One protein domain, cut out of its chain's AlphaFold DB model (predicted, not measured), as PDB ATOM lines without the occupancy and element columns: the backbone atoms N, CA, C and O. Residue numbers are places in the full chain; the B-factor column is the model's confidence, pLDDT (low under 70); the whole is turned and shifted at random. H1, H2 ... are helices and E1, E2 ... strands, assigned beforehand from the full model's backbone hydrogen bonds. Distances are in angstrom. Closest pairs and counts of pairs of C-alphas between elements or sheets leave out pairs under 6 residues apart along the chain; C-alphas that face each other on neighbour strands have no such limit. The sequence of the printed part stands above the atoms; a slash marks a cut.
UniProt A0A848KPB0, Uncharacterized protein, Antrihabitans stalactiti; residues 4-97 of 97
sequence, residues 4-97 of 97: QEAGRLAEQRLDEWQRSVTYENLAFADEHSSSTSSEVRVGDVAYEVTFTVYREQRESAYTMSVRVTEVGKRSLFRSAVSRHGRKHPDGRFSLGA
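AT A GLANCE: This is residues 4 to 97 of the 97 residues of an uncharacterized protein of Antrihabitans stalactiti (UniProt A0A848KPB0). A twisted sheet of five antiparallel strands curls round one long helix, H1, which covers one face of the sheet. The short helix H2 sits near one end of the sheet and only grazes it. The printed part has 94 residues, with two named helices followed by five named strands, H1 H2 E1 E2 E3 E4 E5, and the strands lie side by side in that same order; the class is mixed, helices and strands. The whole is compact, with a radius of gyration of the C-alphas of 14.2 A, yet elongated in outline, spanning 41 by 22 by 21 A.

IN THESE COORDINATES: H1 runs from residue 4, C-alpha at (177.651, 210.151, 163.421), to residue 20, 24.3 A. H2 holds residues 23 to 28, 8.7 A. E1 is residues 35 to 42, 22.4 A; E2, the longest strand, residues 45 to 55, 32.8 A; E3 residues 62 to 70, 26.7 A; E4 residues 80 to 87, 23.3 A. E5, residues 93 to 96, 9.5 A, ends at C-alpha (168.302, 201.565, 175.605).

HOW THE PARTS SIT: The strands form a meander, each the antiparallel neighbour of the one before, with E1 and E5 as edge strands. Within hydrogen-bond range are N 38 and O 49 of E1 and E2, 2.9 A; N 50 and O 67 of E2 and E3, 2.8 A; N 66 and O 83 of E3 and E4, 2.8 A; and N 86 and O 94 of E4 and E5, 2.8 A. H1 is on the sheet in two layers, a helix on one face of a sheet; its closest C-alphas to E3 are Ala 6 and Val 68, 5.7 A, and to E4 Ala 10 and Arg 83, 6.0 A. H2 only grazes the sheet with residues 23 to 27, and H1 and H2 are apart. In H1 and H2 every O i to N i+4 pair is within hydrogen-bond range.

THE WHOLE: The C-alphas farthest apart, those of Arg 74 and Asp 90, are 44.0 A apart. The printed part has no cut, and no link is long. Mean pLDDT of the printed part is 85.8; residues 31 to 34, 72 to 78 and 97 are under 70.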
ATOM      1  N   GLN A   4     177.704 211.488 164.017       93.50
ATOM      2  CA  GLN A   4     177.651 210.151 163.421       93.50
ATOM      3  C   GLN A   4     178.825 209.313 163.924       93.50
ATOM      4  O   GLN A   4     178.617 208.216 164.427       93.50
ATOM      5  N   GLU A   5     180.032 209.880 163.904       93.94
ATOM      6  CA  GLU A   5     181.226 209.184 164.388       93.94
ATOM      7  C   GLU A   5     181.168 208.922 165.897       93.94
ATOM      8  O   GLU A   5     181.419 207.811 166.353       93.94
ATOM      9  N   ALA A   6     180.747 209.918 166.682       93.25
ATOM     10  CA  ALA A   6     180.551 209.742 168.118       93.25
ATOM     11  C   ALA A   6     179.479 208.679 168.440       93.25
ATOM     12  O   ALA A   6     179.637 207.922 169.394       93.25
ATOM     13  N   GLY A   7     178.411 208.600 167.636       94.75
ATOM     14  CA  GLY A   7     177.398 207.548 167.730       94.75
ATOM     15  C   GLY A   7     177.968 206.165 167.428       94.75
ATOM     16  O   GLY A   7     177.808 205.261 168.241       94.75
ATOM     17  N   ARG A   8     178.724 206.036 166.331       95.62
ATOM     18  CA  ARG A   8     179.403 204.794 165.936       95.62
ATOM     19  C   ARG A   8     180.352 204.289 167.026       95.62
ATOM     20  O   ARG A   8     180.356 203.101 167.328       95.62
ATOM     21  N   LEU A   9     181.135 205.180 167.641       95.94
ATOM     22  CA  LEU A   9     182.033 204.834 168.751       95.94
ATOM     23  C   LEU A   9     181.268 204.355 169.993       95.94
ATOM     24  O   LEU A   9     181.696 203.411 170.656       95.94
ATOM     25  N   ALA A  10     180.135 204.990 170.303       95.31
ATOM     26  CA  ALA A  10     179.294 204.584 171.422       95.31
ATOM     27  C   ALA A  10     178.655 203.203 171.183       95.31
ATOM     28  O   ALA A  10     178.667 202.357 172.074       95.31
ATOM     29  N   GLU A  11     178.146 202.964 169.973       95.31
ATOM     30  CA  GLU A  11     177.561 201.686 169.551       95.31
ATOM     31  C   GLU A  11     178.604 200.565 169.540       95.31
ATOM     32  O   GLU A  11     178.361 199.503 170.104       95.31
ATOM     33  N   GLN A  12     179.806 200.826 169.019       95.69
ATOM     34  CA  GLN A  12     180.906 199.864 169.049       95.69
ATOM     35  C   GLN A  12     181.236 199.418 170.482       95.69
ATOM     36  O   GLN A  12     181.420 198.228 170.730       95.69
ATOM     37  N   ARG A  13     181.275 200.352 171.443       95.25
ATOM     38  CA  ARG A  13     181.544 200.005 172.845       95.25
ATOM     39  C   ARG A  13     180.437 199.140 173.453       95.25
ATOM     40  O   ARG A  13     180.733 198.234 174.229       95.25
ATOM     41  N   LEU A  14     179.177 199.407 173.111       95.06
ATOM     42  CA  LEU A  14     178.045 198.593 173.558       95.06
ATOM     43  C   LEU A  14     178.093 197.178 172.966       95.06
ATOM     44  O   LEU A  14     177.886 196.214 173.699       95.06
ATOM     45  N   ASP A  15     178.434 197.050 171.685       94.81
ATOM     46  CA  ASP A  15     178.621 195.762 171.013       94.81
ATOM     47  C   ASP A  15     179.766 194.947 171.634       94.81
ATOM     48  O   ASP A  15     179.633 193.742 171.871       94.81
ATOM     49  N   GLU A  16     180.897 195.597 171.925       93.69
ATOM     50  CA  GLU A  16     182.031 194.985 172.625       93.69
ATOM     51  C   GLU A  16     181.612 194.479 174.010       93.69
ATOM     52  O   GLU A  16     181.926 193.344 174.385       93.69
ATOM     53  N   TRP A  17     180.856 195.282 174.760       92.00
ATOM     54  CA  TRP A  17     180.351 194.894 176.073       92.00
ATOM     55  C   TRP A  17     179.371 193.721 175.998       92.00
ATOM     56  O   TRP A  17     179.517 192.748 176.740       92.00
ATOM     57  N   GLN A  18     178.423 193.757 175.057       91.62
ATOM     58  CA  GLN A  18     177.446 192.688 174.846       91.62
ATOM     59  C   GLN A  18     178.116 191.323 174.640       91.62
ATOM     60  O   GLN A  18     177.600 190.315 175.138       91.62
ATOM     61  N   ARG A  19     179.215 191.291 173.875       91.44
ATOM     62  CA  ARG A  19     179.940 190.063 173.509       91.44
ATOM     63  C   ARG A  19     180.898 189.589 174.597       91.44
ATOM     64  O   ARG A  19     181.088 188.386 174.737       91.44
ATOM     65  N   SER A  20     181.518 190.512 175.331       89.19
ATOM     66  CA  SER A  20     182.551 190.189 176.325       89.19
ATOM     67  C   SER A  20     181.994 189.833 177.702       89.19
ATOM     68  O   SER A  20     182.661 189.131 178.461       89.19
ATOM     69  N   VAL A  21     180.788 190.300 178.039       86.69
ATOM     70  CA  VAL A  21     180.252 190.199 179.398       86.69
ATOM     71  C   VAL A  21     178.998 189.323 179.470       86.69
ATOM     72  O   VAL A  21     178.041 189.474 178.704       86.69
ATOM     73  N   THR A  22     178.983 188.417 180.451       85.62
ATOM     74  CA  THR A  22     177.803 187.643 180.859       85.62
ATOM     75  C   THR A  22     177.111 188.312 182.047       85.62
ATOM     76  O   THR A  22     177.719 189.085 182.787       85.62
ATOM     77  N   TYR A  23     175.825 188.015 182.244       85.00
ATOM     78  CA  TYR A  23     175.093 188.536 183.400       85.00
ATOM     79  C   TYR A  23     175.691 188.040 184.726       85.00
ATOM     80  O   TYR A  23     175.802 188.807 185.673       85.00
ATOM     81  N   GLU A  24     176.141 186.785 184.774       83.31
ATOM     82  CA  GLU A  24     176.796 186.189 185.946       83.31
ATOM     83  C   GLU A  24     178.070 186.950 186.346       83.31
ATOM     84  O   GLU A  24     178.252 187.253 187.524       83.31
ATOM     85  N   ASN A  25     178.896 187.352 185.370       84.25
ATOM     86  CA  ASN A  25     180.092 188.162 185.626       84.25
ATOM     87  C   ASN A  25     179.742 189.521 186.255       84.25
ATOM     88  O   ASN A  25     180.477 190.010 187.107       84.25
ATOM     89  N   LEU A  26     178.628 190.133 185.837       85.56
ATOM     90  CA  LEU A  26     178.158 191.414 186.377       85.56
ATOM     91  C   LEU A  26     177.555 191.257 187.771       85.56
ATOM     92  O   LEU A  26     177.863 192.052 188.649       85.56
ATOM     93  N   ALA A  27     176.753 190.211 187.981       82.06
ATOM     94  CA  ALA A  27     176.168 189.882 189.278       82.06
ATOM     95  C   ALA A  27     177.228 189.624 190.351       82.06
ATOM     96  O   ALA A  27     177.040 190.009 191.500       82.06
ATOM     97  N   PHE A  28     178.351 189.015 189.975       77.25
ATOM     98  CA  PHE A  28     179.488 188.856 190.873       77.25
ATOM     99  C   PHE A  28     180.206 190.189 191.178       77.25
ATOM    100  O   PHE A  28     180.787 190.339 192.246       77.25
ATOM    101  N   ALA A  29     180.158 191.170 190.271       71.75
ATOM    102  CA  ALA A  29     180.897 192.434 190.358       71.75
ATOM    103  C   ALA A  29     180.113 193.599 191.007       71.75
ATOM    104  O   ALA A  29     180.516 194.757 190.885       71.75
ATOM    105  N   ASP A  30     179.002 193.309 191.692       73.44
ATOM    106  CA  ASP A  30     177.982 194.285 192.121       73.44
ATOM    107  C   ASP A  30     178.471 195.331 193.151       73.44
ATOM    108  O   ASP A  30     177.781 196.307 193.443       73.44
ATOM    109  N   GLU A  31     179.680 195.177 193.693       62.66
ATOM    110  CA  GLU A  31     180.217 196.072 194.722       62.66
ATOM    111  C   GLU A  31     180.857 197.356 194.167       62.66
ATOM    112  O   GLU A  31     181.119 198.287 194.935       62.66
ATOM    113  N   HIS A  32     181.092 197.471 192.851       55.69
ATOM    114  CA  HIS A  32     181.841 198.600 192.283       55.69
ATOM    115  C   HIS A  32     181.208 199.174 191.006       55.69
ATOM    116  O   HIS A  32     181.354 198.629 189.912       55.69
ATOM    117  N   SER A  33     180.591 200.359 191.105       58.50
ATOM    118  CA  SER A  33     180.315 201.172 189.916       58.50
ATOM    119  C   SER A  33     181.643 201.672 189.342       58.50
ATOM    120  O   SER A  33     182.268 202.575 189.903       58.50
ATOM    121  N   SER A  34     182.089 201.094 188.229       69.88
ATOM    122  CA  SER A  34     183.306 201.534 187.551       69.88
ATOM    123  C   SER A  34     182.936 202.398 186.350       69.88
ATOM    124  O   SER A  34     182.307 201.934 185.396       69.88
ATOM    125  N   SER A  35     183.309 203.676 186.415       81.25
ATOM    126  CA  SER A  35     183.363 204.531 185.231       81.25
ATOM    127  C   SER A  35     184.762 204.436 184.642       81.25
ATOM    128  O   SER A  35     185.739 204.719 185.330       81.25
ATOM    129  N   THR A  36     184.864 204.056 183.376       87.75
ATOM    130  CA  THR A  36     186.142 203.958 182.663       87.75
ATOM    131  C   THR A  36     186.102 204.859 181.437       87.75
ATOM    132  O   THR A  36     185.117 204.872 180.699       87.75
ATOM    133  N   SER A  37     187.185 205.598 181.207       90.00
ATOM    134  CA  SER A  37     187.345 206.475 180.045       90.00
ATOM    135  C   SER A  37     188.517 206.019 179.186       90.00
ATOM    136  O   SER A  37     189.559 205.624 179.703       90.00
ATOM    137  N   SER A  38     188.357 206.107 177.870       91.69
ATOM    138  CA  SER A  38     189.419 205.863 176.891       91.69
ATOM    139  C   SER A  38     189.380 206.915 175.788       91.69
ATOM    140  O   SER A  38     188.302 207.221 175.277       91.69
ATOM    141  N   GLU A  39     190.540 207.440 175.393       93.12
ATOM    142  CA  GLU A  39     190.662 208.308 174.219       93.12
ATOM    143  C   GLU A  39     190.762 207.461 172.939       93.12
ATOM    144  O   GLU A  39     191.511 206.488 172.882       93.12
ATOM    145  N   VAL A  40     190.014 207.844 171.905       93.25
ATOM    146  CA  VAL A  40     190.011 207.231 170.574       93.25
ATOM    147  C   VAL A  40     190.215 208.324 169.533       93.25
ATOM    148  O   VAL A  40     189.550 209.357 169.578       93.25
ATOM    149  N   ARG A  41     191.113 208.107 168.571       92.56
ATOM    150  CA  ARG A  41     191.347 209.048 167.467       92.56
ATOM    151  C   ARG A  41     190.721 208.538 166.180       92.56
ATOM    152  O   ARG A  41     190.899 207.375 165.826       92.56
ATOM    153  N   VAL A  42     190.014 209.421 165.484       91.69
ATOM    154  CA  VAL A  42     189.441 209.167 164.160       91.69
ATOM    155  C   VAL A  42     189.891 210.298 163.243       91.69
ATOM    156  O   VAL A  42     189.432 211.434 163.373       91.69
ATOM    157  N   GLY A  43     190.834 209.995 162.347       90.38
ATOM    158  CA  GLY A  43     191.573 211.031 161.622       90.38
ATOM    159  C   GLY A  43     192.292 211.964 162.602       90.38
ATOM    160  O   GLY A  43     192.930 211.498 163.545       90.38
ATOM    161  N   ASP A  44     192.121 213.272 162.417       89.31
ATOM    162  CA  ASP A  44     192.738 214.310 163.258       89.31
ATOM    163  C   ASP A  44     191.905 214.686 164.499       89.31
ATOM    164  O   ASP A  44     192.265 215.596 165.248       89.31
ATOM    165  N   VAL A  45     190.770 214.017 164.730       89.44
ATOM    166  CA  VAL A  45     189.864 214.322 165.844       89.44
ATOM    167  C   VAL A  45     190.015 213.275 166.945       89.44
ATOM    168  O   VAL A  45     189.844 212.078 166.713       89.44
ATOM    169  N   ALA A  46     190.296 213.731 168.165       91.81
ATOM    170  CA  ALA A  46     190.306 212.894 169.360       91.81
ATOM    171  C   ALA A  46     188.935 212.910 170.051       91.81
ATOM    172  O   ALA A  46     188.309 213.960 170.216       91.81
ATOM    173  N   TYR A  47     188.480 211.738 170.476       92.94
ATOM    174  CA  TYR A  47     187.230 211.513 171.187       92.94
ATOM    175  C   TYR A  47     187.515 210.837 172.522       92.94
ATOM    176  O   TYR A  47     188.243 209.858 172.586       92.94
ATOM    177  N   GLU A  48     186.902 211.322 173.588       94.31
ATOM    178  CA  GLU A  48     186.878 210.663 174.886       94.31
ATOM    179  C   GLU A  48     185.602 209.828 174.969       94.31
ATOM    180  O   GLU A  48     184.494 210.368 174.891       94.31
ATOM    181  N   VAL A  49     185.767 208.512 175.094       94.69
ATOM    182  CA  VAL A  49     184.695 207.535 175.282       94.69
ATOM    183  C   VAL A  49     184.691 207.130 176.749       94.69
ATOM    184  O   VAL A  49     185.584 206.413 177.196       94.69
ATOM    185  N   THR A  50     183.690 207.582 177.492       94.69
ATOM    186  CA  THR A  50     183.460 207.208 178.888       94.69
ATOM    187  C   THR A  50     182.313 206.224 178.951       94.69
ATOM    188  O   THR A  50     181.262 206.477 178.366       94.69
ATOM    189  N   PHE A  51     182.474 205.126 179.676       93.06
ATOM    190  CA  PHE A  51     181.376 204.215 179.957       93.06
ATOM    191  C   PHE A  51     181.240 203.948 181.451       93.06
ATOM    192  O   PHE A  51     182.231 203.900 182.179       93.06
ATOM    193  N   THR A  52     180.003 203.750 181.886       92.06
ATOM    194  CA  THR A  52     179.639 203.436 183.267       92.06
ATOM    195  C   THR A  52     178.687 202.255 183.248       92.06
ATOM    196  O   THR A  52     177.683 202.296 182.537       92.06
ATOM    197  N   VAL A  53     178.989 201.220 184.029       90.69
ATOM    198  CA  VAL A  53     178.099 200.071 184.228       90.69
ATOM    199  C   VAL A  53     177.480 200.159 185.615       90.69
ATOM    200  O   VAL A  53     178.184 200.407 186.592       90.69
ATOM    201  N   TYR A  54     176.165 199.976 185.696       88.75
ATOM    202  CA  TYR A  54     175.432 199.973 186.957       88.75
ATOM    203  C   TYR A  54     174.254 199.003 186.912       88.75
ATOM    204  O   TYR A  54     173.682 198.741 185.851       88.75
ATOM    205  N   ARG A  55     173.878 198.484 188.080       89.44
ATOM    206  CA  ARG A  55     172.667 197.684 188.255       89.44
ATOM    207  C   ARG A  55     171.441 198.592 188.311       89.44
ATOM    208  O   ARG A  55     171.437 199.599 189.020       89.44
ATOM    209  N   GLU A  56     170.391 198.252 187.574       87.12
ATOM    210  CA  GLU A  56     169.117 198.958 187.678       87.12
ATOM    211  C   GLU A  56     168.418 198.603 189.000       87.12
ATOM    212  O   GLU A  56     168.350 197.448 189.401       87.12
ATOM    213  N   GLN A  57     167.889 199.601 189.715       81.94
ATOM    214  CA  GLN A  57     167.289 199.372 191.040       81.94
ATOM    215  C   GLN A  57     165.914 198.690 190.979       81.94
ATOM    216  O   GLN A  57     165.478 198.089 191.957       81.94
ATOM    217  N   ARG A  58     165.196 198.836 189.857       82.50
ATOM    218  CA  ARG A  58     163.807 198.366 189.682       82.50
ATOM    219  C   ARG A  58     163.671 197.198 188.710       82.50
ATOM    220  O   ARG A  58     162.604 196.600 188.634       82.50
ATOM    221  N   GLU A  59     164.736 196.875 187.990       81.19
ATOM    222  CA  GLU A  59     164.805 195.764 187.048       81.19
ATOM    223  C   GLU A  59     166.006 194.899 187.433       81.19
ATOM    224  O   GLU A  59     167.036 195.415 187.856       81.19
ATOM    225  N   SER A  60     165.907 193.578 187.279       84.75
ATOM    226  CA  SER A  60     167.080 192.705 187.427       84.75
ATOM    227  C   SER A  60     167.959 192.809 186.180       84.75
ATOM    228  O   SER A  60     168.140 191.835 185.474       84.75
ATOM    229  N   ALA A  61     168.443 194.000 185.846       89.69
ATOM    230  CA  ALA A  61     169.238 194.257 184.654       89.69
ATOM    231  C   ALA A  61     170.443 195.132 184.997       89.69
ATOM    232  O   ALA A  61     170.416 195.920 185.944       89.69
ATOM    233  N   TYR A  62     171.497 195.003 184.199       91.06
ATOM    234  CA  TYR A  62     172.631 195.919 184.225       91.06
ATOM    235  C   TYR A  62     172.572 196.822 183.015       91.06
ATOM    236  O   TYR A  62     172.339 196.346 181.906       91.06
ATOM    237  N   THR A  63     172.867 198.096 183.216       91.94
ATOM    238  CA  THR A  63     172.919 199.080 182.145       91.94
ATOM    239  C   THR A  63     174.328 199.621 182.011       91.94
ATOM    240  O   THR A  63     174.941 200.056 182.985       91.94
ATOM    241  N   MET A  64     174.839 199.602 180.783       92.81
ATOM    242  CA  MET A  64     176.005 200.376 180.392       92.81
ATOM    243  C   MET A  64     175.533 201.675 179.749       92.81
ATOM    244  O   MET A  64     174.835 201.655 178.733       92.81
ATOM    245  N   SER A  65     175.945 202.804 180.319       93.88
ATOM    246  CA  SER A  65     175.859 204.115 179.679       93.88
ATOM    247  C   SER A  65     177.200 204.438 179.045       93.88
ATOM    248  O   SER A  65     178.219 204.394 179.728       93.88
ATOM    249  N   VAL A  66     177.209 204.757 177.753       94.94
ATOM    250  CA  VAL A  66     178.397 205.204 177.023       94.94
ATOM    251  C   VAL A  66     178.186 206.646 176.602       94.94
ATOM    252  O   VAL A  66     177.202 206.970 175.940       94.94
ATOM    253  N   ARG A  67     179.129 207.514 176.955       94.62
ATOM    254  CA  ARG A  67     179.175 208.926 176.590       94.62
ATOM    255  C   ARG A  67     180.434 209.196 175.779       94.62
ATOM    256  O   ARG A  67     181.536 208.911 176.228       94.62
ATOM    257  N   VAL A  68     180.268 209.811 174.615       94.19
ATOM    258  CA  VAL A  68     181.366 210.190 173.724       94.19
ATOM    259  C   VAL A  68     181.416 211.703 173.591       94.19
ATOM    260  O   VAL A  68     180.405 212.343 173.285       94.19
ATOM    261  N   THR A  69     182.591 212.285 173.823       92.75
ATOM    262  CA  THR A  69     182.836 213.723 173.655       92.75
ATOM    263  C   THR A  69     184.076 213.983 172.813       92.75
ATOM    264  O   THR A  69     185.014 213.202 172.836       92.75
ATOM    265  N   GLU A  70     184.098 215.075 172.053       90.56
ATOM    266  CA  GLU A  70     185.296 215.501 171.316       90.56
ATOM    267  C   GLU A  70     186.298 216.174 172.275       90.56
ATOM    268  O   GLU A  70     185.937 217.105 173.005       90.56
ATOM    269  N   VAL A  71     187.553 215.723 172.266       84.44
ATOM    270  CA  VAL A  71     188.661 216.281 173.056       84.44
ATOM    271  C   VAL A  71     189.208 217.528 172.349       84.44
ATOM    272  O   VAL A  71     189.279 217.592 171.126       84.44
ATOM    273  N   GLY A  72     189.587 218.559 173.112       68.81
ATOM    274  CA  GLY A  72     190.295 219.736 172.580       68.81
ATOM    275  C   GLY A  72     189.424 220.922 172.144       68.81
ATOM    276  O   GLY A  72     189.941 222.033 172.018       68.81
ATOM    277  N   LYS A  73     188.098 220.779 172.016       59.38
ATOM    278  CA  LYS A  73     187.217 221.950 171.847       59.38
ATOM    279  C   LYS A  73     186.960 222.628 173.195       59.38
ATOM    280  O   LYS A  73     186.167 222.142 173.999       59.38
ATOM    281  N   ARG A  74     187.605 223.784 173.417       52.84
ATOM    282  CA  ARG A  74     187.267 224.782 174.455       52.84
ATOM    283  C   ARG A  74     185.880 225.382 174.170       52.84
ATOM    284  O   ARG A  74     185.760 226.531 173.774       52.84
ATOM    285  N   SER A  75     184.827 224.586 174.289       50.06
ATOM    286  CA  SER A  75     183.446 225.059 174.221       50.06
ATOM    287  C   SER A  75     182.841 224.922 175.608       50.06
ATOM    288  O   SER A  75     182.850 223.829 176.173       50.06
ATOM    289  N   LEU A  76     182.270 226.013 176.124       55.97
ATOM    290  CA  LEU A  76     181.442 226.022 177.338       55.97
ATOM    291  C   LEU A  76     180.230 225.067 177.227       55.97
ATOM    292  O   LEU A  76     179.596 224.754 178.226       55.97
ATOM    293  N   PHE A  77     179.965 224.537 176.026       57.12
ATOM    294  CA  PHE A  77     179.002 223.478 175.742       57.12
ATOM    295  C   PHE A  77     179.703 222.348 174.975       57.12
ATOM    296  O   PHE A  77     179.672 222.286 173.739       57.12
ATOM    297  N   ARG A  78     180.403 221.463 175.696       65.25
ATOM    298  CA  ARG A  78     181.015 220.260 175.112       65.25
ATOM    299  C   ARG A  78     179.882 219.349 174.625       65.25
ATOM    300  O   ARG A  78     179.190 218.720 175.422       65.25
ATOM    301  N   SER A  79     179.649 219.328 173.311       80.25
ATOM    302  CA  SER A  79     178.650 218.440 172.709       80.25
ATOM    303  C   SER A  79     179.018 216.987 173.007       80.25
ATOM    304  O   SER A  79     180.174 216.603 172.828       80.25
ATOM    305  N   ALA A  80     178.041 216.201 173.449       87.31
ATOM    306  CA  ALA A  80     178.202 214.790 173.771       87.31
ATOM    307  C   ALA A  80     177.159 213.957 173.020       87.31
ATOM    308  O   ALA A  80     176.044 214.428 172.785       87.31
ATOM    309  N   VAL A  81     177.524 212.734 172.646       92.94
ATOM    310  CA  VAL A  81     176.567 211.691 172.261       92.94
ATOM    311  C   VAL A  81     176.554 210.657 173.370       92.94
ATOM    312  O   VAL A  81     177.618 210.242 173.821       92.94
ATOM    313  N   SER A  82     175.362 210.242 173.784       93.50
ATOM    314  CA  SER A  82     175.196 209.130 174.713       93.50
ATOM    315  C   SER A  82     174.404 207.999 174.065       93.50
ATOM    316  O   SER A  82     173.504 208.239 173.249       93.50
ATOM    317  N   ARG A  83     174.752 206.767 174.426       95.06
ATOM    318  CA  ARG A  83     174.025 205.539 174.098       95.06
ATOM    319  C   ARG A  83     173.970 204.649 175.327       95.06
ATOM    320  O   ARG A  83     174.842 204.727 176.189       95.06
ATOM    321  N   HIS A  84     172.955 203.801 175.377       94.44
ATOM    322  CA  HIS A  84     172.744 202.888 176.488       94.44
ATOM    323  C   HIS A  84     172.507 201.480 175.961       94.44
ATOM    324  O   HIS A  84     171.890 201.296 174.913       94.44
ATOM    325  N   GLY A  85     172.966 200.488 176.706       93.25
ATOM    326  CA  GLY A  85     172.632 199.089 176.486       93.25
ATOM    327  C   GLY A  85     172.314 198.429 177.813       93.25
ATOM    328  O   GLY A  85     172.912 198.784 178.827       93.25
ATOM    329  N   ARG A  86     171.384 197.476 177.808       93.38
ATOM    330  CA  ARG A  86     170.998 196.704 178.990       93.38
ATOM    331  C   ARG A  86     171.269 195.224 178.786       93.38
ATOM    332  O   ARG A  86     170.947 194.682 177.729       93.38
ATOM    333  N   LYS A  87     171.818 194.580 179.811       92.44
ATOM    334  CA  LYS A  87     172.037 193.136 179.899       92.44
ATOM    335  C   LYS A  87     171.086 192.549 180.942       92.44
ATOM    336  O   LYS A  87     171.121 192.941 182.108       92.44
ATOM    337  N   HIS A  88     170.247 191.621 180.498       91.31
ATOM    338  CA  HIS A  88     169.216 190.960 181.300       91.31
ATOM    339  C   HIS A  88     169.709 189.604 181.847       91.31
ATOM    340  O   HIS A  88     170.682 189.058 181.312       91.31
ATOM    341  N   PRO A  89     169.051 189.023 182.873       90.19
ATOM    342  CA  PRO A  89     169.455 187.750 183.481       90.19
ATOM    343  C   PRO A  89     169.293 186.563 182.539       90.19
ATOM    344  O   PRO A  89     170.033 185.592 182.632       90.19
ATOM    345  N   ASP A  90     168.350 186.663 181.602       89.62
ATOM    346  CA  ASP A  90     168.114 185.692 180.529       89.62
ATOM    347  C   ASP A  90     169.210 185.721 179.440       89.62
ATOM    348  O   ASP A  90     169.121 185.012 178.439       89.62
ATOM    349  N   GLY A  91     170.244 186.556 179.609       84.81
ATOM    350  CA  GLY A  91     171.354 186.722 178.675       84.81
ATOM    351  C   GLY A  91     171.063 187.681 177.519       84.81
ATOM    352  O   GLY A  91     171.993 188.043 176.781       84.81
ATOM    353  N   ARG A  92     169.814 188.143 177.378       90.75
ATOM    354  CA  ARG A  92     169.404 189.079 176.331       90.75
ATOM    355  C   ARG A  92     170.090 190.426 176.508       90.75
ATOM    356  O   ARG A  92     170.321 190.907 177.620       90.75
ATOM    357  N   PHE A  93     170.381 191.052 175.376       90.12
ATOM    358  CA  PHE A  93     170.861 192.421 175.307       90.12
ATOM    359  C   PHE A  93     169.839 193.296 174.586       90.12
ATOM    360  O   PHE A  93     169.275 192.886 173.572       90.12
ATOM    361  N   SER A  94     169.598 194.493 175.108       90.31
ATOM    362  CA  SER A  94     168.707 195.476 174.493       90.31
ATOM    363  C   SER A  94     169.367 196.845 174.486       90.31
ATOM    364  O   SER A  94     169.802 197.315 175.537       90.31
ATOM    365  N   LEU A  95     169.396 197.509 173.332       87.38
ATOM    366  CA  LEU A  95     169.765 198.920 173.269       87.38
ATOM    367  C   LEU A  95     168.710 199.741 174.022       87.38
ATOM    368  O   LEU A  95     167.508 199.546 173.835       87.38
ATOM    369  N   GLY A  96     169.164 200.610 174.921       72.38
ATOM    370  CA  GLY A  96     168.302 201.565 175.605       72.38
ATOM    371  C   GLY A  96     167.877 202.679 174.650       72.38
ATOM    372  O   GLY A  96     168.639 203.045 173.753       72.38
ATOM    373  N   ALA A  97     166.661 203.193 174.851       49.19
ATOM    374  CA  ALA A  97     166.169 204.390 174.170       49.19
ATOM    375  C   ALA A  97     166.988 205.639 174.541       49.19
ATOM    376  O   ALA A  97     167.494 205.705 175.689       49.19
TER     377      ALA A  97